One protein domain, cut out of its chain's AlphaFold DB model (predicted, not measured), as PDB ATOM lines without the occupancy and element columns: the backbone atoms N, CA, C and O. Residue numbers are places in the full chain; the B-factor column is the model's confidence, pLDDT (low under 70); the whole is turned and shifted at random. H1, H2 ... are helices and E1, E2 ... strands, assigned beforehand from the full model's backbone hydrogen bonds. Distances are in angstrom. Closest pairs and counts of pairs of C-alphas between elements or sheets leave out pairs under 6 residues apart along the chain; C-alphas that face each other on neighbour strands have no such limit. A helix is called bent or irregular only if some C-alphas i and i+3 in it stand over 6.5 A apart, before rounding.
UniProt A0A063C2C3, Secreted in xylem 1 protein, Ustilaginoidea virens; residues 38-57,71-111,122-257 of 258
ATOM      1  N   VAL A  38      24.457  23.397 112.709       79.62
ATOM      2  CA  VAL A  38      23.095  23.917 112.560       79.62
ATOM      3  C   VAL A  38      23.059  25.345 113.082       79.62
ATOM      4  O   VAL A  38      23.616  25.634 114.140       79.62
ATOM      5  N   ARG A  39      22.413  26.230 112.329       81.50
ATOM      6  CA  ARG A  39      22.132  27.616 112.701       81.50
ATOM      7  C   ARG A  39      20.653  27.901 112.503       81.50
ATOM      8  O   ARG A  39      20.023  27.335 111.615       81.50
ATOM      9  N   THR A  40      20.119  28.789 113.318       81.56
ATOM     10  CA  THR A  40      18.728  29.229 113.245       81.56
ATOM     11  C   THR A  40      18.664  30.696 112.848       81.56
ATOM     12  O   THR A  40      19.622  31.438 113.060       81.56
ATOM     13  N   ASP A  41      17.535  31.098 112.270       79.31
ATOM     14  CA  ASP A  41      17.195  32.495 111.970       79.31
ATOM     15  C   ASP A  41      18.132  33.202 110.978       79.31
ATOM     16  O   ASP A  41      18.184  34.429 110.940       79.31
ATOM     17  N   LEU A  42      18.840  32.440 110.137       72.44
ATOM     18  CA  LEU A  42      19.554  33.016 109.001       72.44
ATOM     19  C   LEU A  42      18.564  33.437 107.915       72.44
ATOM     20  O   LEU A  42      17.671  32.673 107.534       72.44
ATOM     21  N   THR A  43      18.761  34.629 107.368       71.00
ATOM     22  CA  THR A  43      18.180  35.000 106.075       71.00
ATOM     23  C   THR A  43      18.810  34.172 104.951       71.00
ATOM     24  O   THR A  43      19.907  33.623 105.097       71.00
ATOM     25  N   ILE A  44      18.138  34.098 103.797       64.31
ATOM     26  CA  ILE A  44      18.685  33.413 102.618       64.31
ATOM     27  C   ILE A  44      20.041  34.002 102.198       64.31
ATOM     28  O   ILE A  44      20.974  33.258 101.904       64.31
ATOM     29  N   ASP A  45      20.187  35.328 102.247       59.88
ATOM     30  CA  ASP A  45      21.426  36.009 101.871       59.88
ATOM     31  C   ASP A  45      22.566  35.703 102.850       59.88
ATOM     32  O   ASP A  45      23.689  35.429 102.421       59.88
ATOM     33  N   GLU A  46      22.289  35.669 104.157       69.81
ATOM     34  CA  GLU A  46      23.271  35.281 105.179       69.81
ATOM     35  C   GLU A  46      23.686  33.816 105.039       69.81
ATOM     36  O   GLU A  46      24.878  33.496 105.116       69.81
ATOM     37  N   PHE A  47      22.727  32.923 104.781       70.25
ATOM     38  CA  PHE A  47      23.013  31.519 104.511       70.25
ATOM     39  C   PHE A  47      23.921  31.369 103.280       70.25
ATOM     40  O   PHE A  47      24.967  30.718 103.354       70.25
ATOM     41  N   LEU A  48      23.581  32.019 102.162       65.75
ATOM     42  CA  LEU A  48      24.370  31.972 100.928       65.75
ATOM     43  C   LEU A  48      25.760  32.600 101.096       65.75
ATOM     44  O   LEU A  48      26.744  32.067 100.567       65.75
ATOM     45  N   ALA A  49      25.872  33.699 101.843       68.56
ATOM     46  CA  ALA A  49      27.150  34.323 102.171       68.56
ATOM     47  C   ALA A  49      28.044  33.369 102.978       68.56
ATOM     48  O   ALA A  49      29.232  33.224 102.673       68.56
ATOM     49  N   GLU A  50      27.472  32.656 103.947       73.50
ATOM     50  CA  GLU A  50      28.189  31.697 104.785       73.50
ATOM     51  C   GLU A  50      28.606  30.441 104.005       73.50
ATOM     52  O   GLU A  50      29.755  30.002 104.111       73.50
ATOM     53  N   VAL A  51      27.733  29.903 103.145       69.44
ATOM     54  CA  VAL A  51      28.088  28.833 102.197       69.44
ATOM     55  C   VAL A  51      29.240  29.280 101.296       69.44
ATOM     56  O   VAL A  51      30.214  28.549 101.125       69.44
ATOM     57  N   SER A  52      29.164  30.491 100.738       64.31
ATOM     58  CA  SER A  52      30.208  31.060  99.879       64.31
ATOM     59  C   SER A  52      31.543  31.186 100.618       64.31
ATOM     60  O   SER A  52      32.583  30.765 100.103       64.31
ATOM     61  N   ARG A  53      31.525  31.691 101.860       72.50
ATOM     62  CA  ARG A  53      32.702  31.778 102.736       72.50
ATOM     63  C   ARG A  53      33.318  30.400 102.982       72.50
ATOM     64  O   ARG A  53      34.526  30.240 102.821       72.50
ATOM     65  N   ARG A  54      32.497  29.398 103.312       72.56
ATOM     66  CA  ARG A  54      32.941  28.016 103.568       72.56
ATOM     67  C   ARG A  54      33.496  27.343 102.315       72.56
ATOM     68  O   ARG A  54      34.541  26.706 102.405       72.56
ATOM     69  N   LYS A  55      32.869  27.548 101.152       63.81
ATOM     70  CA  LYS A  55      33.350  27.049  99.851       63.81
ATOM     71  C   LYS A  55      34.725  27.620  99.484       63.81
ATOM     72  O   LYS A  55      35.596  26.876  99.043       63.81
ATOM     73  N   LYS A  56      34.963  28.914  99.740       62.28
ATOM     74  CA  LYS A  56      36.292  29.535  99.556       62.28
ATOM     75  C   LYS A  56      37.364  28.908 100.456       62.28
ATOM     76  O   LYS A  56      38.517  28.826 100.052       62.28
ATOM     77  N   GLN A  57      36.989  28.464 101.658       63.66
ATOM     78  CA  GLN A  57      37.899  27.814 102.608       63.66
ATOM     79  C   GLN A  57      38.167  26.334 102.281       63.66
ATOM     80  O   GLN A  57      39.250  25.842 102.577       63.66
ATOM     81  N   GLY A  71      23.759  41.027  79.840       89.50
ATOM     82  CA  GLY A  71      22.939  42.237  79.885       89.50
ATOM     83  C   GLY A  71      22.327  42.483  81.267       89.50
ATOM     84  O   GLY A  71      23.031  42.622  82.273       89.50
ATOM     85  N   GLN A  72      20.997  42.526  81.312       92.81
ATOM     86  CA  GLN A  72      20.234  42.872  82.515       92.81
ATOM     87  C   GLN A  72      20.095  41.725  83.532       92.81
ATOM     88  O   GLN A  72      19.602  41.948  84.637       92.81
ATOM     89  N   GLU A  73      20.610  40.526  83.234       89.88
ATOM     90  CA  GLU A  73      20.672  39.410  84.194       89.88
ATOM     91  C   GLU A  73      21.541  39.733  85.424       89.88
ATOM     92  O   GLU A  73      21.403  39.128  86.488       89.88
ATOM     93  N   SER A  74      22.428  40.725  85.307       86.44
ATOM     94  CA  SER A  74      23.246  41.254  86.408       86.44
ATOM     95  C   SER A  74      22.422  41.801  87.582       86.44
ATOM     96  O   SER A  74      22.934  41.889  88.695       86.44
ATOM     97  N   ARG A  75      21.143  42.127  87.354       82.69
ATOM     98  CA  ARG A  75      20.197  42.593  88.380       82.69
ATOM     99  C   ARG A  75      19.617  41.461  89.227       82.69
ATOM    100  O   ARG A  75      18.965  41.730  90.233       82.69
ATOM    101  N   ASN A  76      19.805  40.213  88.810       76.50
ATOM    102  CA  ASN A  76      19.292  39.055  89.526       76.50
ATOM    103  C   ASN A  76      20.245  38.608  90.631       76.50
ATOM    104  O   ASN A  76      21.465  38.772  90.546       76.50
ATOM    105  N   ASN A  77      19.684  37.937  91.635       73.56
ATOM    106  CA  ASN A  77      20.479  37.220  92.619       73.56
ATOM    107  C   ASN A  77      21.170  35.985  91.994       73.56
ATOM    108  O   ASN A  77      20.959  35.616  90.832       73.56
ATOM    109  N   LEU A  78      22.035  35.345  92.781       65.50
ATOM    110  CA  LEU A  78      22.837  34.207  92.323       65.50
ATOM    111  C   LEU A  78      21.991  32.982  91.951       65.50
ATOM    112  O   LEU A  78      22.348  32.272  91.014       65.50
ATOM    113  N   GLU A  79      20.898  32.736  92.668       65.31
ATOM    114  CA  GLU A  79      20.026  31.579  92.453       65.31
ATOM    115  C   GLU A  79      19.304  31.674  91.107       65.31
ATOM    116  O   GLU A  79      19.385  30.766  90.281       65.31
ATOM    117  N   VAL A  80      18.679  32.822  90.842       75.19
ATOM    118  CA  VAL A  80      17.992  33.092  89.577       75.19
ATOM    119  C   VAL A  80      18.976  33.005  88.410       75.19
ATOM    120  O   VAL A  80      18.676  32.379  87.397       75.19
ATOM    121  N   ASN A  81      20.188  33.547  88.559       78.25
ATOM    122  CA  ASN A  81      21.209  33.457  87.515       78.25
ATOM    123  C   ASN A  81      21.695  32.021  87.252       78.25
ATOM    124  O   ASN A  81      22.007  31.697  86.102       78.25
ATOM    125  N   ALA A  82      21.717  31.152  88.268       76.00
ATOM    126  CA  ALA A  82      22.034  29.736  88.091       76.00
ATOM    127  C   ALA A  82      20.945  29.008  87.285       76.00
ATOM    128  O   ALA A  82      21.267  28.272  86.349       76.00
ATOM    129  N   VAL A  83      19.669  29.276  87.585       82.12
ATOM    130  CA  VAL A  83      18.530  28.751  86.810       82.12
ATOM    131  C   VAL A  83      18.596  29.236  85.361       82.12
ATOM    132  O   VAL A  83      18.538  28.436  84.430       82.12
ATOM    133  N   ILE A  84      18.784  30.542  85.150       89.06
ATOM    134  CA  ILE A  84      18.896  31.134  83.809       89.06
ATOM    135  C   ILE A  84      20.037  30.487  83.014       89.06
ATOM    136  O   ILE A  84      19.887  30.213  81.823       89.06
ATOM    137  N   GLU A  85      21.178  30.204  83.649       85.88
ATOM    138  CA  GLU A  85      22.300  29.544  82.982       85.88
ATOM    139  C   GLU A  85      21.953  28.127  82.504       85.88
ATOM    140  O   GLU A  85      22.299  27.768  81.375       85.88
ATOM    141  N   GLU A  86      21.251  27.336  83.317       87.12
ATOM    142  CA  GLU A  86      20.757  26.020  82.901       87.12
ATOM    143  C   GLU A  86      19.850  26.143  81.668       87.12
ATOM    144  O   GLU A  86      20.032  25.430  80.678       87.12
ATOM    145  N   LEU A  87      18.925  27.103  81.684       92.94
ATOM    146  CA  LEU A  87      18.003  27.337  80.575       92.94
ATOM    147  C   LEU A  87      18.727  27.801  79.306       92.94
ATOM    148  O   LEU A  87      18.404  27.338  78.211       92.94
ATOM    149  N   HIS A  88      19.766  28.633  79.432       93.38
ATOM    150  CA  HIS A  88      20.639  28.981  78.307       93.38
ATOM    151  C   HIS A  88      21.317  27.754  77.709       93.38
ATOM    152  O   HIS A  88      21.413  27.669  76.489       93.38
ATOM    153  N   ARG A  89      21.767  26.784  78.519       90.25
ATOM    154  CA  ARG A  89      22.337  25.529  77.990       90.25
ATOM    155  C   ARG A  89      21.303  24.748  77.183       90.25
ATOM    156  O   ARG A  89      21.638  24.245  76.113       90.25
ATOM    157  N   VAL A  90      20.050  24.697  77.642       91.38
ATOM    158  CA  VAL A  90      18.967  24.059  76.880       91.38
ATOM    159  C   VAL A  90      18.727  24.789  75.562       91.38
ATOM    160  O   VAL A  90      18.699  24.149  74.515       91.38
ATOM    161  N   CYS A  91      18.615  26.115  75.577       95.06
ATOM    162  CA  CYS A  91      18.419  26.889  74.354       95.06
ATOM    163  C   CYS A  91      19.594  26.743  73.376       95.06
ATOM    164  O   CYS A  91      19.366  26.572  72.180       95.06
ATOM    165  N   ARG A  92      20.837  26.693  73.876       93.62
ATOM    166  CA  ARG A  92      22.027  26.448  73.048       93.62
ATOM    167  C   ARG A  92      22.024  25.087  72.353       93.62
ATOM    168  O   ARG A  92      22.610  24.964  71.287       93.62
ATOM    169  N   SER A  93      21.313  24.093  72.892       90.75
ATOM    170  CA  SER A  93      21.132  22.805  72.203       90.75
ATOM    171  C   SER A  93      20.264  22.894  70.938       90.75
ATOM    172  O   SER A  93      20.284  21.965  70.139       90.75
ATOM    173  N   ILE A  94      19.511  23.989  70.745       90.62
ATOM    174  CA  ILE A  94      18.798  24.281  69.491       90.62
ATOM    175  C   ILE A  94      19.792  24.852  68.476       90.62
ATOM    176  O   ILE A  94      19.967  24.287  67.403       90.62
ATOM    177  N   THR A  95      20.447  25.964  68.830       89.56
ATOM    178  CA  THR A  95      21.650  26.489  68.167       89.56
ATOM    179  C   THR A  95      22.476  27.286  69.177       89.56
ATOM    180  O   THR A  95      21.905  27.905  70.078       89.56
ATOM    181  N   ASP A  96      23.795  27.365  68.991       89.44
ATOM    182  CA  ASP A  96      24.718  28.022  69.935       89.44
ATOM    183  C   ASP A  96      24.397  29.497  70.236       89.44
ATOM    184  O   ASP A  96      24.791  30.034  71.280       89.44
ATOM    185  N   SER A  97      23.645  30.162  69.357       92.69
ATOM    186  CA  SER A  97      23.253  31.568  69.493       92.69
ATOM    187  C   SER A  97      21.973  31.782  70.304       92.69
ATOM    188  O   SER A  97      21.748  32.893  70.779       92.69
ATOM    189  N   HIS A  98      21.141  30.755  70.509       94.88
ATOM    190  CA  HIS A  98      19.910  30.920  71.282       94.88
ATOM    191  C   HIS A  98      20.204  31.156  72.766       94.88
ATOM    192  O   HIS A  98      21.126  30.590  73.365       94.88
ATOM    193  N   ARG A  99      19.369  31.991  73.372       95.19
ATOM    194  CA  ARG A  99      19.362  32.339  74.788       95.19
ATOM    195  C   ARG A  99      17.944  32.189  75.324       95.19
ATOM    196  O   ARG A  99      16.980  32.406  74.596       95.19
ATOM    197  N   SER A 100      17.821  31.790  76.582       96.06
ATOM    198  CA  SER A 100      16.542  31.744  77.281       96.06
ATOM    199  C   SER A 100      16.001  33.157  77.480       96.06
ATOM    200  O   SER A 100      16.726  34.043  77.938       96.06
ATOM    201  N   THR A 101      14.729  33.350  77.151       96.75
ATOM    202  CA  THR A 101      13.969  34.578  77.417       96.75
ATOM    203  C   THR A 101      12.925  34.392  78.516       96.75
ATOM    204  O   THR A 101      12.261  35.362  78.871       96.75
ATOM    205  N   GLY A 102      12.799  33.180  79.070       96.19
ATOM    206  CA  GLY A 102      11.821  32.820  80.095       96.19
ATOM    207  C   GLY A 102      11.239  31.425  79.870       96.19
ATOM    208  O   GLY A 102      11.830  30.573  79.202       96.19
ATOM    209  N   GLY A 103      10.066  31.175  80.438       96.19
ATOM    210  CA  GLY A 103       9.325  29.943  80.232       96.19
ATOM    211  C   GLY A 103       8.190  29.763  81.231       96.19
ATOM    212  O   GLY A 103       7.818  30.681  81.957       96.19
ATOM    213  N   LYS A 104       7.634  28.553  81.275       94.62
ATOM    214  CA  LYS A 104       6.572  28.183  82.217       94.62
ATOM    215  C   LYS A 104       6.552  26.691  82.519       94.62
ATOM    216  O   LYS A 104       7.028  25.867  81.741       94.62
ATOM    217  N   CYS A 105       5.931  26.348  83.639       90.88
ATOM    218  CA  CYS A 105       5.657  24.969  84.011       90.88
ATOM    219  C   CYS A 105       4.352  24.486  83.387       90.88
ATOM    220  O   CYS A 105       3.305  25.131  83.514       90.88
ATOM    221  N   ARG A 106       4.426  23.319  82.755       85.19
ATOM    222  CA  ARG A 106       3.333  22.607  82.112       85.19
ATOM    223  C   ARG A 106       3.023  21.299  82.825       85.19
ATOM    224  O   ARG A 106       3.903  20.619  83.352       85.19
ATOM    225  N   TRP A 107       1.745  20.968  82.759       77.50
ATOM    226  CA  TRP A 107       1.221  19.631  82.967       77.50
ATOM    227  C   TRP A 107       1.766  18.678  81.906       77.50
ATOM    228  O   TRP A 107       2.071  19.106  80.786       77.50
ATOM    229  N   GLU A 108       1.905  17.402  82.248       70.50
ATOM    230  CA  GLU A 108       2.237  16.397  81.248       70.50
ATOM    231  C   GLU A 108       1.068  16.277  80.252       70.50
ATOM    232  O   GLU A 108      -0.102  16.398  80.618       70.50
ATOM    233  N   PHE A 109       1.374  16.128  78.960       50.53
ATOM    234  CA  PHE A 109       0.347  16.003  77.925       50.53
ATOM    235  C   PHE A 109      -0.526  14.771  78.218       50.53
ATOM    236  O   PHE A 109      -0.064  13.648  78.043       50.53
ATOM    237  N   GLY A 110      -1.768  14.989  78.660       50.16
ATOM    238  CA  GLY A 110      -2.725  13.920  78.972       50.16
ATOM    239  C   GLY A 110      -3.536  14.137  80.251       50.16
ATOM    240  O   GLY A 110      -4.638  13.604  80.345       50.16
ATOM    241  N   SER A 111      -3.068  14.963  81.192       47.06
ATOM    242  CA  SER A 111      -3.864  15.335  82.367       47.06
ATOM    243  C   SER A 111      -4.869  16.417  81.954       47.06
ATOM    244  O   SER A 111      -4.526  17.597  81.814       47.06
ATOM    245  N   PRO A 122       1.572  17.045  90.176       70.44
ATOM    246  CA  PRO A 122       2.679  17.966  90.029       70.44
ATOM    247  C   PRO A 122       2.861  18.337  88.553       70.44
ATOM    248  O   PRO A 122       2.823  17.495  87.655       70.44
ATOM    249  N   LYS A 123       3.121  19.616  88.264       79.94
ATOM    250  CA  LYS A 123       3.603  20.011  86.933       79.94
ATOM    251  C   LYS A 123       4.995  19.423  86.758       79.94
ATOM    252  O   LYS A 123       5.893  19.829  87.476       79.94
ATOM    253  N   THR A 124       5.213  18.525  85.807       85.44
ATOM    254  CA  THR A 124       6.518  17.858  85.618       85.44
ATOM    255  C   THR A 124       7.259  18.324  84.369       85.44
ATOM    256  O   THR A 124       8.365  17.862  84.098       85.44
ATOM    257  N   THR A 125       6.690  19.238  83.576       89.50
ATOM    258  CA  THR A 125       7.278  19.661  82.298       89.50
ATOM    259  C   THR A 125       7.641  21.143  82.294       89.50
ATOM    260  O   THR A 125       6.842  21.995  82.669       89.50
ATOM    261  N   ARG A 126       8.839  21.468  81.805       93.06
ATOM    262  CA  ARG A 126       9.322  22.829  81.551       93.06
ATOM    263  C   ARG A 126       9.116  23.186  80.084       93.06
ATOM    264  O   ARG A 126       9.647  22.505  79.208       93.06
ATOM    265  N   GLU A 127       8.378  24.256  79.822       95.25
ATOM    266  CA  GLU A 127       8.368  24.949  78.533       95.25
ATOM    267  C   GLU A 127       9.338  26.122  78.617       95.25
ATOM    268  O   GLU A 127       9.117  27.051  79.387       95.25
ATOM    269  N   ILE A 128      10.420  26.062  77.850       97.12
ATOM    270  CA  ILE A 128      11.530  27.014  77.898       97.12
ATOM    271  C   ILE A 128      11.481  27.838  76.619       97.12
ATOM    272  O   ILE A 128      11.533  27.270  75.528       97.12
ATOM    273  N   HIS A 129      11.368  29.156  76.746       97.50
ATOM    274  CA  HIS A 129      11.341  30.078  75.615       97.50
ATOM    275  C   HIS A 129      12.762  30.500  75.265       97.50
ATOM    276  O   HIS A 129      13.529  30.920  76.129       97.50
ATOM    277  N   CYS A 130      13.113  30.360  73.993       97.31
ATOM    278  CA  CYS A 130      14.441  30.607  73.461       97.31
ATOM    279  C   CYS A 130      14.365  31.625  72.324       97.31
ATOM    280  O   CYS A 130      13.481  31.549  71.473       97.31
ATOM    281  N   GLN A 131      15.329  32.535  72.268       96.62
ATOM    282  CA  GLN A 131      15.458  33.518  71.198       96.62
ATOM    283  C   GLN A 131      16.939  33.790  70.918       96.62
ATOM    284  O   GLN A 131      17.771  33.722  71.824       96.62
ATOM    285  N   ILE A 132      17.285  34.088  69.668       94.69
ATOM    286  CA  ILE A 132      18.596  34.645  69.330       94.69
ATOM    287  C   ILE A 132      18.547  36.149  69.652       94.69
ATOM    288  O   ILE A 132      17.666  36.842  69.130       94.69
ATOM    289  N   PRO A 133      19.448  36.670  70.510       90.75
ATOM    290  CA  PRO A 133      19.509  38.100  70.798       90.75
ATOM    291  C   PRO A 133      19.559  38.926  69.509       90.75
ATOM    292  O   PRO A 133      20.221  38.529  68.556       90.75
ATOM    293  N   GLU A 134      18.830  40.044  69.477       87.69
ATOM    294  CA  GLU A 134      18.790  40.999  68.349       87.69
ATOM    295  C   GLU A 134      18.191  40.463  67.032       87.69
ATOM    296  O   GLU A 134      17.962  41.234  66.102       87.69
ATOM    297  N   GLN A 135      17.834  39.176  66.951       91.00
ATOM    298  CA  GLN A 135      17.202  38.591  65.771       91.00
ATOM    299  C   GLN A 135      15.699  38.395  65.990       91.00
ATOM    300  O   GLN A 135      15.254  37.459  66.666       91.00
ATOM    301  N   ALA A 136      14.893  39.266  65.385       83.94
ATOM    302  CA  ALA A 136      13.440  39.119  65.360       83.94
ATOM    303  C   ALA A 136      13.017  37.810  64.656       83.94
ATOM    304  O   ALA A 136      13.670  37.356  63.718       83.94
ATOM    305  N   GLY A 137      11.929  37.182  65.115       86.62
ATOM    306  CA  GLY A 137      11.396  35.942  64.524       86.62
ATOM    307  C   GLY A 137      12.166  34.660  64.878       86.62
ATOM    308  O   GLY A 137      11.782  33.569  64.453       86.62
ATOM    309  N   SER A 138      13.242  34.760  65.666       91.75
ATOM    310  CA  SER A 138      14.045  33.611  66.107       91.75
ATOM    311  C   SER A 138      13.439  32.852  67.296       91.75
ATOM    312  O   SER A 138      14.088  31.979  67.863       91.75
ATOM    313  N   GLN A 139      12.199  33.162  67.689       93.50
ATOM    314  CA  GLN A 139      11.561  32.534  68.839       93.50
ATOM    315  C   GLN A 139      11.365  31.032  68.612       93.50
ATOM    316  O   GLN A 139      10.835  30.580  67.590       93.50
ATOM    317  N   ARG A 140      11.785  30.247  69.599       95.00
ATOM    318  CA  ARG A 140      11.608  28.799  69.679       95.00
ATOM    319  C   ARG A 140      11.214  28.427  71.101       95.00
ATOM    320  O   ARG A 140      11.524  29.149  72.044       95.00
ATOM    321  N   SER A 141      10.579  27.274  71.251       93.94
ATOM    322  CA  SER A 141      10.300  26.698  72.563       93.94
ATOM    323  C   SER A 141      10.908  25.309  72.653       93.94
ATOM    324  O   SER A 141      10.792  24.515  71.720       93.94
ATOM    325  N   ALA A 142      11.531  25.004  73.786       93.12
ATOM    326  CA  ALA A 142      11.985  23.664  74.124       93.12
ATOM    327  C   ALA A 142      11.117  23.095  75.247       93.12
ATOM    328  O   ALA A 142      10.833  23.774  76.233       93.12
ATOM    329  N   LEU A 143      10.724  21.830  75.112       93.19
ATOM    330  CA  LEU A 143      10.056  21.084  76.173       93.19
ATOM    331  C   LEU A 143      11.055  20.131  76.831       93.19
ATOM    332  O   LEU A 143      11.748  19.363  76.153       93.19
ATOM    333  N   ARG A 144      11.140  20.191  78.160       90.19
ATOM    334  CA  ARG A 144      11.991  19.312  78.971       90.19
ATOM    335  C   ARG A 144      11.206  18.803  80.167       90.19
ATOM    336  O   ARG A 144      10.704  19.602  80.951       90.19
ATOM    337  N   ARG A 145      11.119  17.483  80.323       88.19
ATOM    338  CA  ARG A 145      10.593  16.889  81.557       88.19
ATOM    339  C   ARG A 145      11.586  17.096  82.692       88.19
ATOM    340  O   ARG A 145      12.799  17.108  82.464       88.19
ATOM    341  N   CYS A 146      11.057  17.271  83.890       81.50
ATOM    342  CA  CYS A 146      11.846  17.172  85.093       81.50
ATOM    343  C   CYS A 146      12.271  15.715  85.325       81.50
ATOM    344  O   CYS A 146      11.560  14.795  84.909       81.50
ATOM    345  N   PRO A 147      13.454  15.496  85.921       79.19
ATOM    346  CA  PRO A 147      13.881  14.180  86.375       79.19
ATOM    347  C   PRO A 147      12.827  13.487  87.247       79.19
ATOM    348  O   PRO A 147      11.966  14.129  87.848       79.19
ATOM    349  N   GLN A 148      12.902  12.159  87.339       73.25
ATOM    350  CA  GLN A 148      11.982  11.387  88.171       73.25
ATOM    351  C   GLN A 148      12.050  11.845  89.637       73.25
ATOM    352  O   GLN A 148      13.134  11.930  90.210       73.25
ATOM    353  N   GLY A 149      10.884  12.098  90.240       66.56
ATOM    354  CA  GLY A 149      10.770  12.617  91.608       66.56
ATOM    355  C   GLY A 149      10.942  14.134  91.726       66.56
ATOM    356  O   GLY A 149      10.995  14.637  92.843       66.56
ATOM    357  N   GLN A 150      11.029  14.853  90.600       74.25
ATOM    358  CA  GLN A 150      11.096  16.311  90.567       74.25
ATOM    359  C   GLN A 150       9.849  16.932  89.946       74.25
ATOM    360  O   GLN A 150       9.265  16.414  88.990       74.25
ATOM    361  N   VAL A 151       9.501  18.106  90.455       75.06
ATOM    362  CA  VAL A 151       8.416  18.956  89.986       75.06
ATOM    363  C   VAL A 151       8.977  20.226  89.368       75.06
ATOM    364  O   VAL A 151      10.043  20.729  89.721       75.06
ATOM    365  N   CYS A 152       8.241  20.757  88.407       80.94
ATOM    366  CA  CYS A 152       8.517  22.030  87.784       80.94
ATOM    367  C   CYS A 152       8.003  23.161  88.673       80.94
ATOM    368  O   CYS A 152       6.807  23.251  88.977       80.94
ATOM    369  N   ARG A 153       8.905  24.076  89.008       81.94
ATOM    370  CA  ARG A 153       8.639  25.308  89.753       81.94
ATOM    371  C   ARG A 153       9.085  26.522  88.952       81.94
ATOM    372  O   ARG A 153       9.742  26.398  87.920       81.94
ATOM    373  N   ILE A 154       8.703  27.706  89.419       82.69
ATOM    374  CA  ILE A 154       9.001  28.980  88.765       82.69
ATOM    375  C   ILE A 154       9.813  29.865  89.704       82.69
ATOM    376  O   ILE A 154       9.414  30.090  90.846       82.69
ATOM    377  N   ARG A 155      10.906  30.437  89.195       81.56
ATOM    378  CA  ARG A 155      11.525  31.643  89.761       81.56
ATOM    379  C   ARG A 155      11.249  32.835  88.848       81.56
ATOM    380  O   ARG A 155      11.022  32.662  87.655       81.56
ATOM    381  N   ARG A 156      11.256  34.047  89.401       84.38
ATOM    382  CA  ARG A 156      11.079  35.290  88.636       84.38
ATOM    383  C   ARG A 156      12.364  36.099  88.632       84.38
ATOM    384  O   ARG A 156      13.075  36.119  89.634       84.38
ATOM    385  N   GLY A 157      12.652  36.743  87.510       87.50
ATOM    386  CA  GLY A 157      13.866  37.531  87.343       87.50
ATOM    387  C   GLY A 157      13.902  38.294  86.030       87.50
ATOM    388  O   GLY A 157      13.013  38.160  85.193       87.50
ATOM    389  N   TYR A 158      14.968  39.062  85.838       91.62
ATOM    390  CA  TYR A 158      15.262  39.758  84.591       91.62
ATOM    391  C   TYR A 158      15.945  38.821  83.587       91.62
ATOM    392  O   TYR A 158      16.937  38.173  83.925       91.62
ATOM    393  N   ASN A 159      15.454  38.749  82.351       95.12
ATOM    394  CA  ASN A 159      16.189  38.112  81.252       95.12
ATOM    395  C   ASN A 159      17.317  39.034  80.728       95.12
ATOM    396  O   ASN A 159      17.504  40.153  81.214       95.12
ATOM    397  N   TYR A 160      18.069  38.590  79.713       93.44
ATOM    398  CA  TYR A 160      19.165  39.389  79.146       93.44
ATOM    399  C   TYR A 160      18.708  40.724  78.532       93.44
ATOM    400  O   TYR A 160      19.485  41.680  78.526       93.44
ATOM    401  N   ALA A 161      17.464  40.793  78.041       92.69
ATOM    402  CA  ALA A 161      16.859  41.983  77.442       92.69
ATOM    403  C   ALA A 161      16.317  42.973  78.490       92.69
ATOM    404  O   ALA A 161      16.057  44.127  78.163       92.69
ATOM    405  N   GLY A 162      16.208  42.559  79.756       92.88
ATOM    406  CA  GLY A 162      15.689  43.386  80.844       92.88
ATOM    407  C   GLY A 162      14.213  43.195  81.149       92.88
ATOM    408  O   GLY A 162      13.687  43.928  81.987       92.88
ATOM    409  N   ASP A 163      13.558  42.206  80.544       94.69
ATOM    410  CA  ASP A 163      12.169  41.885  80.860       94.69
ATOM    411  C   ASP A 163      12.089  41.082  82.157       94.69
ATOM    412  O   ASP A 163      12.870  40.152  82.375       94.69
ATOM    413  N   TRP A 164      11.109  41.410  83.000       93.75
ATOM    414  CA  TRP A 164      10.787  40.633  84.194       93.75
ATOM    415  C   TRP A 164       9.899  39.441  83.828       93.75
ATOM    416  O   TRP A 164       8.733  39.612  83.469       93.75
ATOM    417  N   VAL A 165      10.452  38.233  83.912       94.81
ATOM    418  CA  VAL A 165       9.845  37.008  83.378       94.81
ATOM    419  C   VAL A 165       9.913  35.847  84.369       94.81
ATOM    420  O   VAL A 165      10.567  35.908  85.411       94.81
ATOM    421  N   GLU A 166       9.209  34.771  84.028       93.12
ATOM    422  CA  GLU A 166       9.216  33.501  84.747       93.12
ATOM    423  C   GLU A 166      10.257  32.542  84.153       93.12
ATOM    424  O   GLU A 166      10.388  32.421  82.937       93.12
ATOM    425  N   PHE A 167      10.987  31.841  85.018       89.50
ATOM    426  CA  PHE A 167      11.999  30.852  84.663       89.50
ATOM    427  C   PHE A 167      11.650  29.498  85.289       89.50
ATOM    428  O   PHE A 167      11.656  29.379  86.519       89.50
ATOM    429  N   PRO A 168      11.337  28.476  84.471       90.62
ATOM    430  CA  PRO A 168      11.007  27.157  84.980       90.62
ATOM    431  C   PRO A 168      12.264  26.385  85.383       90.62
ATOM    432  O   PRO A 168      13.218  26.285  84.613       90.62
ATOM    433  N   PHE A 169      12.243  25.768  86.557       83.62
ATOM    434  CA  PHE A 169      13.310  24.897  87.049       83.62
ATOM    435  C   PHE A 169      12.720  23.612  87.625       83.62
ATOM    436  O   PHE A 169      11.516  23.539  87.868       83.62
ATOM    437  N   CYS A 170      13.558  22.590  87.765       77.12
ATOM    438  CA  CYS A 170      13.162  21.340  88.397       77.12
ATOM    439  C   CYS A 170      13.693  21.303  89.825       77.12
ATOM    440  O   CYS A 170      14.852  21.629  90.073       77.12
ATOM    441  N   GLU A 171      12.818  20.917  90.733       68.75
ATOM    442  CA  GLU A 171      13.047  20.823  92.169       68.75
ATOM    443  C   GLU A 171      12.494  19.479  92.633       68.75
ATOM    444  O   GLU A 171      11.499  19.012  92.086       68.75
ATOM    445  N   ASP A 172      13.130  18.840  93.611       60.81
ATOM    446  CA  ASP A 172      12.608  17.597  94.184       60.81
ATOM    447  C   ASP A 172      11.208  17.821  94.771       60.81
ATOM    448  O   ASP A 172      10.951  18.827  95.430       60.81
ATOM    449  N   GLU A 173      10.286  16.885  94.531       58.84
ATOM    450  CA  GLU A 173       8.968  16.951  95.151       58.84
ATOM    451  C   GLU A 173       9.111  16.740  96.653       58.84
ATOM    452  O   GLU A 173       9.481  15.663  97.125       58.84
ATOM    453  N   ILE A 174       8.822  17.788  97.412       56.62
ATOM    454  CA  ILE A 174       8.822  17.725  98.864       56.62
ATOM    455  C   ILE A 174       7.414  17.314  99.282       56.62
ATOM    456  O   ILE A 174       6.474  18.066  99.014       56.62
ATOM    457  N   PRO A 175       7.229  16.138  99.910       56.25
ATOM    458  CA  PRO A 175       5.932  15.764 100.440       56.25
ATOM    459  C   PRO A 175       5.543  16.759 101.537       56.25
ATOM    460  O   PRO A 175       6.129  16.795 102.622       56.25
ATOM    461  N   PHE A 176       4.548  17.585 101.227       52.19
ATOM    462  CA  PHE A 176       3.875  18.441 102.188       52.19
ATOM    463  C   PHE A 176       2.688  17.671 102.752       52.19
ATOM    464  O   PHE A 176       1.721  17.391 102.044       52.19
ATOM    465  N   LEU A 177       2.751  17.328 104.034       54.84
ATOM    466  CA  LEU A 177       1.597  16.831 104.766       54.84
ATOM    467  C   LEU A 177       0.934  18.035 105.431       54.84
ATOM    468  O   LEU A 177       1.459  18.616 106.382       54.84
ATOM    469  N   ARG A 178      -0.218  18.442 104.897       48.47
ATOM    470  CA  ARG A 178      -1.073  19.441 105.532       48.47
ATOM    471  C   ARG A 178      -2.024  18.715 106.476       48.47
ATOM    472  O   ARG A 178      -2.937  18.034 106.020       48.47
ATOM    473  N   ASP A 179      -1.819  18.864 107.777       50.97
ATOM    474  CA  ASP A 179      -2.751  18.359 108.783       50.97
ATOM    475  C   ASP A 179      -3.523  19.531 109.377       50.97
ATOM    476  O   ASP A 179      -2.996  20.180 110.264       50.97
ATOM    477  N   LYS A 180      -4.726  19.798 108.844       48.44
ATOM    478  CA  LYS A 180      -5.811  20.721 109.271       48.44
ATOM    479  C   LYS A 180      -5.444  22.127 109.801       48.44
ATOM    480  O   LYS A 180      -6.016  23.080 109.292       48.44
ATOM    481  N   ASP A 181      -4.471  22.274 110.697       51.12
ATOM    482  CA  ASP A 181      -3.919  23.528 111.245       51.12
ATOM    483  C   ASP A 181      -2.368  23.556 111.303       51.12
ATOM    484  O   ASP A 181      -1.769  24.476 111.864       51.12
ATOM    485  N   ASN A 182      -1.705  22.539 110.747       55.62
ATOM    486  CA  ASN A 182      -0.263  22.313 110.766       55.62
ATOM    487  C   ASN A 182       0.268  22.043 109.352       55.62
ATOM    488  O   ASN A 182      -0.210  21.173 108.622       55.62
ATOM    489  N   PHE A 183       1.317  22.767 108.989       54.88
ATOM    490  CA  PHE A 183       2.221  22.465 107.897       54.88
ATOM    491  C   PHE A 183       3.299  21.515 108.414       54.88
ATOM    492  O   PHE A 183       4.094  21.879 109.283       54.88
ATOM    493  N   VAL A 184       3.331  20.301 107.866       59.94
ATOM    494  CA  VAL A 184       4.461  19.390 108.018       59.94
ATOM    495  C   VAL A 184       5.154  19.273 106.669       59.94
ATOM    496  O   VAL A 184       4.587  18.738 105.717       59.94
ATOM    497  N   ALA A 185       6.378  19.784 106.572       60.38
ATOM    498  CA  ALA A 185       7.220  19.556 105.403       60.38
ATOM    499  C   ALA A 185       8.342  18.596 105.764       60.38
ATOM    500  O   ALA A 185       9.024  18.787 106.771       60.38
ATOM    501  N   VAL A 186       8.539  17.581 104.928       55.84
ATOM    502  CA  VAL A 186       9.629  16.618 105.068       55.84
ATOM    503  C   VAL A 186      10.515  16.747 103.845       55.84
ATOM    504  O   VAL A 186      10.092  16.388 102.751       55.84
ATOM    505  N   TYR A 187      11.744  17.230 104.012       59.62
ATOM    506  CA  TYR A 187      12.666  17.378 102.889       59.62
ATOM    507  C   TYR A 187      14.003  16.697 103.142       59.62
ATOM    508  O   TYR A 187      14.506  16.676 104.262       59.62
ATOM    509  N   SER A 188      14.580  16.119 102.088       51.28
ATOM    510  CA  SER A 188      15.898  15.493 102.160       51.28
ATOM    511  C   SER A 188      16.976  16.529 101.885       51.28
ATOM    512  O   SER A 188      16.987  17.146 100.823       51.28
ATOM    513  N   VAL A 189      17.928  16.679 102.801       50.66
ATOM    514  CA  VAL A 189      19.084  17.563 102.611       50.66
ATOM    515  C   VAL A 189      20.048  17.000 101.556       50.66
ATOM    516  O   VAL A 189      20.924  17.707 101.079       50.66
ATOM    517  N   SER A 190      19.857  15.752 101.122       45.12
ATOM    518  CA  SER A 190      20.660  15.112 100.084       45.12
ATOM    519  C   SER A 190      19.826  14.138  99.249       45.12
ATOM    520  O   SER A 190      19.411  13.067  99.711       45.12
ATOM    521  N   LYS A 191      19.664  14.411  97.967       37.38
ATOM    522  CA  LYS A 191      19.583  13.315  97.009       37.38
ATOM    523  C   LYS A 191      20.435  13.716  95.814       37.38
ATOM    524  O   LYS A 191      20.022  14.574  95.037       37.38
ATOM    525  N   PRO A 192      21.664  13.186  95.685       36.69
ATOM    526  CA  PRO A 192      22.403  13.357  94.450       36.69
ATOM    527  C   PRO A 192      21.614  12.639  93.354       36.69
ATOM    528  O   PRO A 192      21.388  11.429  93.424       36.69
ATOM    529  N   GLY A 193      21.155  13.391  92.354       28.11
ATOM    530  CA  GLY A 193      20.669  12.800  91.113       28.11
ATOM    531  C   GLY A 193      21.767  11.928  90.485       28.11
ATOM    532  O   GLY A 193      22.959  12.178  90.702       28.11
ATOM    533  N   PRO A 194      21.404  10.888  89.719       24.72
ATOM    534  CA  PRO A 194      22.382   9.989  89.126       24.72
ATOM    535  C   PRO A 194      23.214  10.756  88.085       24.72
ATOM    536  O   PRO A 194      22.717  11.075  87.008       24.72
ATOM    537  N   GLY A 195      24.477  11.067  88.409       27.61
ATOM    538  CA  GLY A 195      25.474  11.502  87.421       27.61
ATOM    539  C   GLY A 195      26.237  12.812  87.663       27.61
ATOM    540  O   GLY A 195      26.948  13.236  86.759       27.61
ATOM    541  N   GLY A 196      26.158  13.460  88.830       26.05
ATOM    542  CA  GLY A 196      26.890  14.715  89.049       26.05
ATOM    543  C   GLY A 196      27.451  14.864  90.453       26.05
ATOM    544  O   GLY A 196      26.722  15.188  91.383       26.05
ATOM    545  N   ALA A 197      28.765  14.696  90.598       32.44
ATOM    546  CA  ALA A 197      29.486  15.262  91.726       32.44
ATOM    547  C   ALA A 197      29.335  16.788  91.691       32.44
ATOM    548  O   ALA A 197      29.715  17.399  90.694       32.44
ATOM    549  N   GLN A 198      28.796  17.389  92.756       37.12
ATOM    550  CA  GLN A 198      29.108  18.748  93.213       37.12
ATOM    551  C   GLN A 198      28.314  19.067  94.483       37.12
ATOM    552  O   GLN A 198      27.157  18.694  94.594       37.12
ATOM    553  N   ALA A 199      28.940  19.769  95.427       37.12
ATOM    554  CA  ALA A 199      28.356  20.242  96.680       37.12
ATOM    555  C   ALA A 199      27.100  21.109  96.438       37.12
ATOM    556  O   ALA A 199      27.193  22.335  96.245       37.12
ATOM    557  N   VAL A 200      25.936  20.460  96.405       43.91
ATOM    558  CA  VAL A 200      24.645  21.087  96.121       43.91
ATOM    559  C   VAL A 200      24.169  21.795  97.392       43.91
ATOM    560  O   VAL A 200      24.097  21.222  98.479       43.91
ATOM    561  N   SER A 201      23.920  23.094  97.274       45.44
ATOM    562  CA  SER A 201      23.216  23.861  98.299       45.44
ATOM    563  C   SER A 201      21.726  23.705  98.005       45.44
ATOM    564  O   SER A 201      21.281  24.117  96.938       45.44
ATOM    565  N   TYR A 202      20.990  23.071  98.911       50.16
ATOM    566  CA  TYR A 202      19.552  22.837  98.815       50.16
ATOM    567  C   TYR A 202      18.804  23.875  99.664       50.16
ATOM    568  O   TYR A 202      19.256  24.247 100.750       50.16
ATOM    569  N   HIS A 203      17.664  24.351  99.173       46.38
ATOM    570  CA  HIS A 203      16.752  25.231  99.904       46.38
ATOM    571  C   HIS A 203      15.346  24.640  99.834       46.38
ATOM    572  O   HIS A 203      14.983  24.045  98.822       46.38
ATOM    573  N   VAL A 204      14.584  24.786 100.913       50.09
ATOM    574  CA  VAL A 204      13.196  24.342 101.009       50.09
ATOM    575  C   VAL A 204      12.365  25.451 101.615       50.09
ATOM    576  O   VAL A 204      12.521  25.804 102.784       50.09
ATOM    577  N   ASP A 205      11.456  25.966 100.798       48.88
ATOM    578  CA  ASP A 205      10.489  26.985 101.176       48.88
ATOM    579  C   ASP A 205       9.148  26.285 101.464       48.88
ATOM    580  O   ASP A 205       8.523  25.743 100.548       48.88
ATOM    581  N   ILE A 206       8.672  26.273 102.717       45.38
ATOM    582  CA  ILE A 206       7.293  25.849 103.003       45.38
ATOM    583  C   ILE A 206       6.375  27.022 102.715       45.38
ATOM    584  O   ILE A 206       6.327  27.969 103.499       45.38
ATOM    585  N   ASP A 207       5.647  26.925 101.604       42.50
ATOM    586  CA  ASP A 207       4.534  27.810 101.234       42.50
ATOM    587  C   ASP A 207       4.845  29.306 101.416       42.50
ATOM    588  O   ASP A 207       4.033  30.102 101.892       42.50
ATOM    589  N   TRP A 208       6.078  29.690 101.076       42.47
ATOM    590  CA  TRP A 208       6.525  31.068 101.161       42.47
ATOM    591  C   TRP A 208       6.330  31.733  99.792       42.47
ATOM    592  O   TRP A 208       7.065  31.414  98.850       42.47
ATOM    593  N   PRO A 209       5.365  32.658  99.614       37.59
ATOM    594  CA  PRO A 209       5.370  33.498  98.427       37.59
ATOM    595  C   PRO A 209       6.696  34.253  98.450       37.59
ATOM    596  O   PRO A 209       6.996  34.873  99.464       37.59
ATOM    597  N   ALA A 210       7.481  34.158  97.369       39.94
ATOM    598  CA  ALA A 210       8.807  34.749  97.157       39.94
ATOM    599  C   ALA A 210       8.864  36.263  97.474       39.94
ATOM    600  O   ALA A 210       8.964  37.117  96.595       39.94
ATOM    601  N   THR A 211       8.752  36.598  98.749       35.62
ATOM    602  CA  THR A 211       8.651  37.928  99.326       35.62
ATOM    603  C   THR A 211       9.664  37.950 100.451       35.62
ATOM    604  O   THR A 211       9.718  37.036 101.259       35.62
ATOM    605  N   ASN A 212      10.522  38.958 100.494       41.31
ATOM    606  CA  ASN A 212      11.645  39.042 101.431       41.31
ATOM    607  C   ASN A 212      11.225  39.258 102.906       41.31
ATOM    608  O   ASN A 212      11.938  39.923 103.654       41.31
ATOM    609  N   ALA A 213      10.053  38.782 103.333       39.84
ATOM    610  CA  ALA A 213       9.640  38.858 104.723       39.84
ATOM    611  C   ALA A 213      10.269  37.699 105.534       39.84
ATOM    612  O   ALA A 213      10.501  36.613 105.005       39.84
ATOM    613  N   PRO A 214      10.600  37.912 106.814       45.69
ATOM    614  CA  PRO A 214      11.049  36.832 107.679       45.69
ATOM    615  C   PRO A 214       9.873  35.892 107.981       45.69
ATOM    616  O   PRO A 214       8.797  36.352 108.376       45.69
ATOM    617  N   GLY A 215      10.088  34.581 107.837       51.47
ATOM    618  CA  GLY A 215       9.177  33.563 108.366       51.47
ATOM    619  C   GLY A 215       8.902  33.778 109.859       51.47
ATOM    620  O   GLY A 215       9.708  34.385 110.571       51.47
ATOM    621  N   ARG A 216       7.745  33.326 110.356       63.47
ATOM    622  CA  ARG A 216       7.487  33.276 111.809       63.47
ATOM    623  C   ARG A 216       8.049  31.973 112.388       63.47
ATOM    624  O   ARG A 216       8.390  31.067 111.638       63.47
ATOM    625  N   ASN A 217       8.183  31.897 113.716       71.06
ATOM    626  CA  ASN A 217       8.793  30.743 114.383       71.06
ATOM    627  C   ASN A 217       8.046  29.429 114.065       71.06
ATOM    628  O   ASN A 217       6.840  29.340 114.281       71.06
ATOM    629  N   ALA A 218       8.791  28.416 113.637       72.75
ATOM    630  CA  ALA A 218       8.406  27.035 113.376       72.75
ATOM    631  C   ALA A 218       9.275  26.075 114.194       72.75
ATOM    632  O   ALA A 218      10.390  26.422 114.590       72.75
ATOM    633  N   PHE A 219       8.768  24.871 114.443       78.19
ATOM    634  CA  PHE A 219       9.491  23.816 115.139       78.19
ATOM    635  C   PHE A 219      10.177  22.890 114.131       78.19
ATOM    636  O   PHE A 219       9.530  22.304 113.268       78.19
ATOM    637  N   PHE A 220      11.492  22.744 114.245       74.81
ATOM    638  CA  PHE A 220      12.300  21.902 113.364       74.81
ATOM    639  C   PHE A 220      12.727  20.632 114.082       74.81
ATOM    640  O   PHE A 220      13.049  20.679 115.268       74.81
ATOM    641  N   GLU A 221      12.790  19.527 113.347       75.62
ATOM    642  CA  GLU A 221      13.353  18.252 113.777       75.62
ATOM    643  C   GLU A 221      14.202  17.661 112.646       75.62
ATOM    644  O   GLU A 221      13.688  17.339 111.575       75.62
ATOM    645  N   ASP A 222      15.510  17.524 112.864       69.31
ATOM    646  CA  ASP A 222      16.406  16.898 111.889       69.31
ATOM    647  C   ASP A 222      16.682  15.415 112.187       69.31
ATOM    648  O   ASP A 222      16.486  14.917 113.296       69.31
ATOM    649  N   THR A 223      17.186  14.697 111.181       61.97
ATOM    650  CA  THR A 223      17.578  13.277 111.288       61.97
ATOM    651  C   THR A 223      18.702  13.002 112.288       61.97
ATOM    652  O   THR A 223      18.902  11.849 112.664       61.97
ATOM    653  N   SER A 224      19.429  14.028 112.742       64.25
ATOM    654  CA  SER A 224      20.424  13.907 113.814       64.25
ATOM    655  C   SER A 224      19.823  14.087 115.215       64.25
ATOM    656  O   SER A 224      20.550  14.033 116.207       64.25
ATOM    657  N   GLY A 225      18.504  14.279 115.307       69.94
ATOM    658  CA  GLY A 225      17.766  14.454 116.553       69.94
ATOM    659  C   GLY A 225      17.793  15.880 117.102       69.94
ATOM    660  O   GLY A 225      17.338  16.092 118.228       69.94
ATOM    661  N   LYS A 226      18.307  16.870 116.357       73.31
ATOM    662  CA  LYS A 226      18.275  18.270 116.801       73.31
ATOM    663  C   LYS A 226      16.877  18.830 116.600       73.31
ATOM    664  O   LYS A 226      16.283  18.679 115.533       73.31
ATOM    665  N   LYS A 227      16.383  19.504 117.640       82.50
ATOM    666  CA  LYS A 227      15.044  20.087 117.676       82.50
ATOM    667  C   LYS A 227      15.079  21.518 118.184       82.50
ATOM    668  O   LYS A 227      15.886  21.831 119.060       82.50
ATOM    669  N   GLY A 228      14.206  22.379 117.674       79.62
ATOM    670  CA  GLY A 228      14.124  23.754 118.163       79.62
ATOM    671  C   GLY A 228      13.148  24.640 117.404       79.62
ATOM    672  O   GLY A 228      12.757  24.336 116.280       79.62
ATOM    673  N   TRP A 229      12.773  25.748 118.041       80.50
ATOM    674  CA  TRP A 229      11.950  26.791 117.437       80.50
ATOM    675  C   TRP A 229      12.829  27.832 116.743       80.50
ATOM    676  O   TRP A 229      13.731  28.377 117.374       80.50
ATOM    677  N   ALA A 230      12.545  28.127 115.477       75.75
ATOM    678  CA  ALA A 230      13.247  29.149 114.702       75.75
ATOM    679  C   ALA A 230      12.373  29.691 113.563       75.75
ATOM    680  O   ALA A 230      11.384  29.082 113.188       75.75
ATOM    681  N   ARG A 231      12.712  30.829 112.973       74.62
ATOM    682  CA  ARG A 231      12.078  31.350 111.744       74.62
ATOM    683  C   ARG A 231      12.625  30.677 110.499       74.62
ATOM    684  O   ARG A 231      11.925  30.517 109.502       74.62
ATOM    685  N   SER A 232      13.892  30.296 110.577       71.94
ATOM    686  CA  SER A 232      14.553  29.479 109.580       71.94
ATOM    687  C   SER A 232      15.487  28.479 110.236       71.94
ATOM    688  O   SER A 232      16.075  28.743 111.288       71.94
ATOM    689  N   TRP A 233      15.647  27.332 109.590       76.75
ATOM    690  CA  TRP A 233      16.649  26.340 109.957       76.75
ATOM    691  C   TRP A 233      17.708  26.283 108.876       76.75
ATOM    692  O   TRP A 233      17.400  26.262 107.693       76.75
ATOM    693  N   SER A 234      18.971  26.293 109.261       74.88
ATOM    694  CA  SER A 234      20.093  26.178 108.342       74.88
ATOM    695  C   SER A 234      21.022  25.097 108.829       74.88
ATOM    696  O   SER A 234      21.373  25.062 110.006       74.88
ATOM    697  N   CYS A 235      21.505  24.270 107.919       73.00
ATOM    698  CA  CYS A 235      22.543  23.311 108.231       73.00
ATOM    699  C   CYS A 235      23.691  23.390 107.221       73.00
ATOM    700  O   CYS A 235      23.490  23.560 106.017       73.00
ATOM    701  N   PHE A 236      24.915  23.258 107.727       74.31
ATOM    702  CA  PHE A 236      26.155  23.199 106.964       74.31
ATOM    703  C   PHE A 236      26.843  21.859 107.218       74.31
ATOM    704  O   PHE A 236      26.940  21.440 108.370       74.31
ATOM    705  N   PHE A 237      27.368  21.224 106.166       72.31
ATOM    706  CA  PHE A 237      27.918  19.859 106.229       72.31
ATOM    707  C   PHE A 237      26.870  18.858 106.720       72.31
ATOM    708  O   PHE A 237      27.122  18.038 107.601       72.31
ATOM    709  N   CYS A 238      25.652  18.990 106.204       64.94
ATOM    710  CA  CYS A 238      24.539  18.190 106.685       64.94
ATOM    711  C   CYS A 238      24.746  16.724 106.349       64.94
ATOM    712  O   CYS A 238      25.109  16.422 105.205       64.94
ATOM    713  N   PRO A 239      24.480  15.817 107.302       59.09
ATOM    714  CA  PRO A 239      24.381  14.423 106.953       59.09
ATOM    715  C   PRO A 239      23.253  14.266 105.931       59.09
ATOM    716  O   PRO A 239      22.251  14.992 105.985       59.09
ATOM    717  N   PRO A 240      23.412  13.333 104.990       55.88
ATOM    718  CA  PRO A 240      22.331  12.991 104.105       55.88
ATOM    719  C   PRO A 240      21.126  12.500 104.914       55.88
ATOM    720  O   PRO A 240      21.272  11.601 105.740       55.88
ATOM    721  N   GLY A 241      19.944  13.080 104.712       53.88
ATOM    722  CA  GLY A 241      18.776  12.699 105.502       53.88
ATOM    723  C   GLY A 241      17.639  13.704 105.478       53.88
ATOM    724  O   GLY A 241      17.741  14.785 104.900       53.88
ATOM    725  N   LEU A 242      16.538  13.303 106.106       60.75
ATOM    726  CA  LEU A 242      15.316  14.086 106.198       60.75
ATOM    727  C   LEU A 242      15.436  15.174 107.274       60.75
ATOM    728  O   LEU A 242      16.075  14.988 108.314       60.75
ATOM    729  N   VAL A 243      14.795  16.304 107.022       66.38
ATOM    730  CA  VAL A 243      14.475  17.328 108.011       66.38
ATOM    731  C   VAL A 243      12.974  17.522 107.953       66.38
ATOM    732  O   VAL A 243      12.402  17.734 106.880       66.38
ATOM    733  N   THR A 244      12.351  17.421 109.116       70.12
ATOM    734  CA  THR A 244      10.926  17.630 109.299       70.12
ATOM    735  C   THR A 244      10.713  18.996 109.924       70.12
ATOM    736  O   THR A 244      11.342  19.363 110.916       70.12
ATOM    737  N   ILE A 245       9.812  19.766 109.339       67.19
ATOM    738  CA  ILE A 245       9.424  21.077 109.834       67.19
ATOM    739  C   ILE A 245       7.960  20.985 110.221       67.19
ATOM    740  O   ILE A 245       7.127  20.689 109.369       67.19
ATOM    741  N   HIS A 246       7.660  21.257 111.483       72.69
ATOM    742  CA  HIS A 246       6.310  21.374 112.010       72.69
ATOM    743  C   HIS A 246       6.013  22.850 112.250       72.69
ATOM    744  O   HIS A 246       6.674  23.511 113.054       72.69
ATOM    745  N   SER A 247       5.017  23.390 111.564       66.94
ATOM    746  CA  SER A 247       4.666  24.795 111.719       66.94
ATOM    747  C   SER A 247       3.183  25.028 111.533       66.94
ATOM    748  O   SER A 247       2.582  24.462 110.638       66.94
ATOM    749  N   HIS A 248       2.591  25.932 112.303       59.41
ATOM    750  CA  HIS A 248       1.236  26.420 112.028       59.41
ATOM    751  C   HIS A 248       1.201  27.459 110.893       59.41
ATOM    752  O   HIS A 248       0.129  27.867 110.460       59.41
ATOM    753  N   LEU A 249       2.370  27.927 110.426       60.62
ATOM    754  CA  LEU A 249       2.539  29.003 109.441       60.62
ATOM    755  C   LEU A 249       3.721  28.723 108.479       60.62
ATOM    756  O   LEU A 249       4.552  27.868 108.775       60.62
ATOM    757  N   PRO A 250       3.865  29.447 107.356       58.72
ATOM    758  CA  PRO A 250       5.013  29.302 106.456       58.72
ATOM    759  C   PRO A 250       6.375  29.486 107.154       58.72
ATOM    760  O   PRO A 250       6.558  30.422 107.941       58.72
ATOM    761  N   ALA A 251       7.329  28.607 106.847       63.25
ATOM    762  CA  ALA A 251       8.686  28.593 107.397       63.25
ATOM    763  C   ALA A 251       9.690  28.107 106.346       63.25
ATOM    764  O   ALA A 251       9.312  27.475 105.361       63.25
ATOM    765  N   VAL A 252      10.973  28.406 106.544       65.75
ATOM    766  CA  VAL A 252      12.008  28.113 105.544       65.75
ATOM    767  C   VAL A 252      13.124  27.289 106.158       65.75
ATOM    768  O   VAL A 252      13.493  27.486 107.318       65.75
ATOM    769  N   ALA A 253      13.695  26.381 105.376       67.88
ATOM    770  CA  ALA A 253      14.894  25.686 105.781       67.88
ATOM    771  C   ALA A 253      15.913  25.522 104.655       67.88
ATOM    772  O   ALA A 253      15.593  25.368 103.480       67.88
ATOM    773  N   PHE A 254      17.179  25.562 105.044       67.62
ATOM    774  CA  PHE A 254      18.326  25.617 104.160       67.62
ATOM    775  C   PHE A 254      19.308  24.503 104.522       67.62
ATOM    776  O   PHE A 254      19.592  24.251 105.693       67.62
ATOM    777  N   GLY A 255      19.863  23.836 103.517       62.72
ATOM    778  CA  GLY A 255      20.816  22.750 103.710       62.72
ATOM    779  C   GLY A 255      22.003  22.873 102.769       62.72
ATOM    780  O   GLY A 255      21.852  22.993 101.558       62.72
ATOM    781  N   HIS A 256      23.217  22.825 103.307       62.56
ATOM    782  CA  HIS A 256      24.432  22.722 102.512       62.56
ATOM    783  C   HIS A 256      25.128  21.388 102.779       62.56
ATOM    784  O   HIS A 256      25.715  21.188 103.845       62.56
ATOM    785  N   VAL A 257      25.091  20.502 101.782       59.41
ATOM    786  CA  VAL A 257      25.885  19.266 101.750       59.41
ATOM    787  C   VAL A 257      27.228  19.557 101.088       59.41
ATOM    788  O   VAL A 257      27.301  20.361 100.151       59.41
TER     789      VAL A 257
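AT A GLANCE: This is residues 38 to 57, 71 to 111 and 122 to 257 of the 258 residues of the protein "Secreted in xylem 1 protein" of Ustilaginoidea virens (UniProt A0A063C2C3). The model has two lobes: in one, the sheet E7 E8 E13 E10 E11 lies face to face with the sheet E1 E12 E14 E9 as a sandwich of two sheets, and H1 covers the second sheet's other face. In the other lobe H3 packs on the sheet E2 E3 E4 and on the hairpin E5 and E6, with short H2 beside the hairpin. The printed part has 197 residues, with three named helices and fourteen named strands in the order E1 H1 H2 H3, then E2 to E14. The class is mixed, helices and strands; E1 E12 E14 E9 is a mixed sheet, the other sheets are antiparallel. The whole is compact, with a radius of gyration of the C-alphas of 18.1 A and spans of 55 by 45 by 34 A.

IN THESE COORDINATES: The largest sheet holds E7, residues 176 to 179, E8, 182 to 188, 19.5 A long, E13, 242 to 247, E10, 218 to 222, and E11, 227 to 230. Facing it are E1, residues 38 to 40, from C-alpha 38 at (23.095, 23.917, 112.560), E12, 232 to 236, E14, 251 to 256, ending at C-alpha 256 at (24.432, 22.722, 102.512), and E9, 201 to 206. H1 is residues 44 to 57, 20.0 A, H2 71 to 75, and H3 78 to 92, 20.8 A. E2 is residues 99 to 106, E3 125 to 131, E4 140 to 145, E5 150 to 158, 24.6 A, and E6 164 to 172, 25.2 A.

HOW THE PARTS SIT: The five-stranded sheet is strongly twisted; N 185 and O 245 of E8 and E13 are 3.0 A apart, within hydrogen-bond range. Its plane and that of the four-stranded sheet are 20 degrees apart. There E12 and E14 are parallel, with N 254 and O 233 at 2.7 A. H1 is on that sheet in two layers, a helix over one face, at a height over the sheet of 9.2 A, along the strands. H3 and E2 E3 E4 also form two layers; the closest C-alphas of H3 and E2, His 88 and Arg 99, are 5.0 A apart. E2 bends by 57 degrees at residue 102, and its N 104 is 2.8 A from O 127 of E3. In the hairpin E5 and E6, N 153 and O 169 are 2.9 A apart. Every O i to N i+4 pair is within hydrogen-bond range in H1 and H3; H2, only just irregular with C-alphas 71 and 74 at 6.6 A, has 0 of 1, and 1 of 2 O i to N i+3 pairs.

THE WHOLE: The farthest C-alphas, Ala 136 and Gly 225, are 57.0 A apart. Residues 58 to 70 and 112 to 121 are not printed, with gaps of 30.8 A and 10.4 A. The links E8 to E9 and E9 to E10 are long. The mean pLDDT of the printed part is 71.7, and 84 residues are under 70, among them 171 to 216.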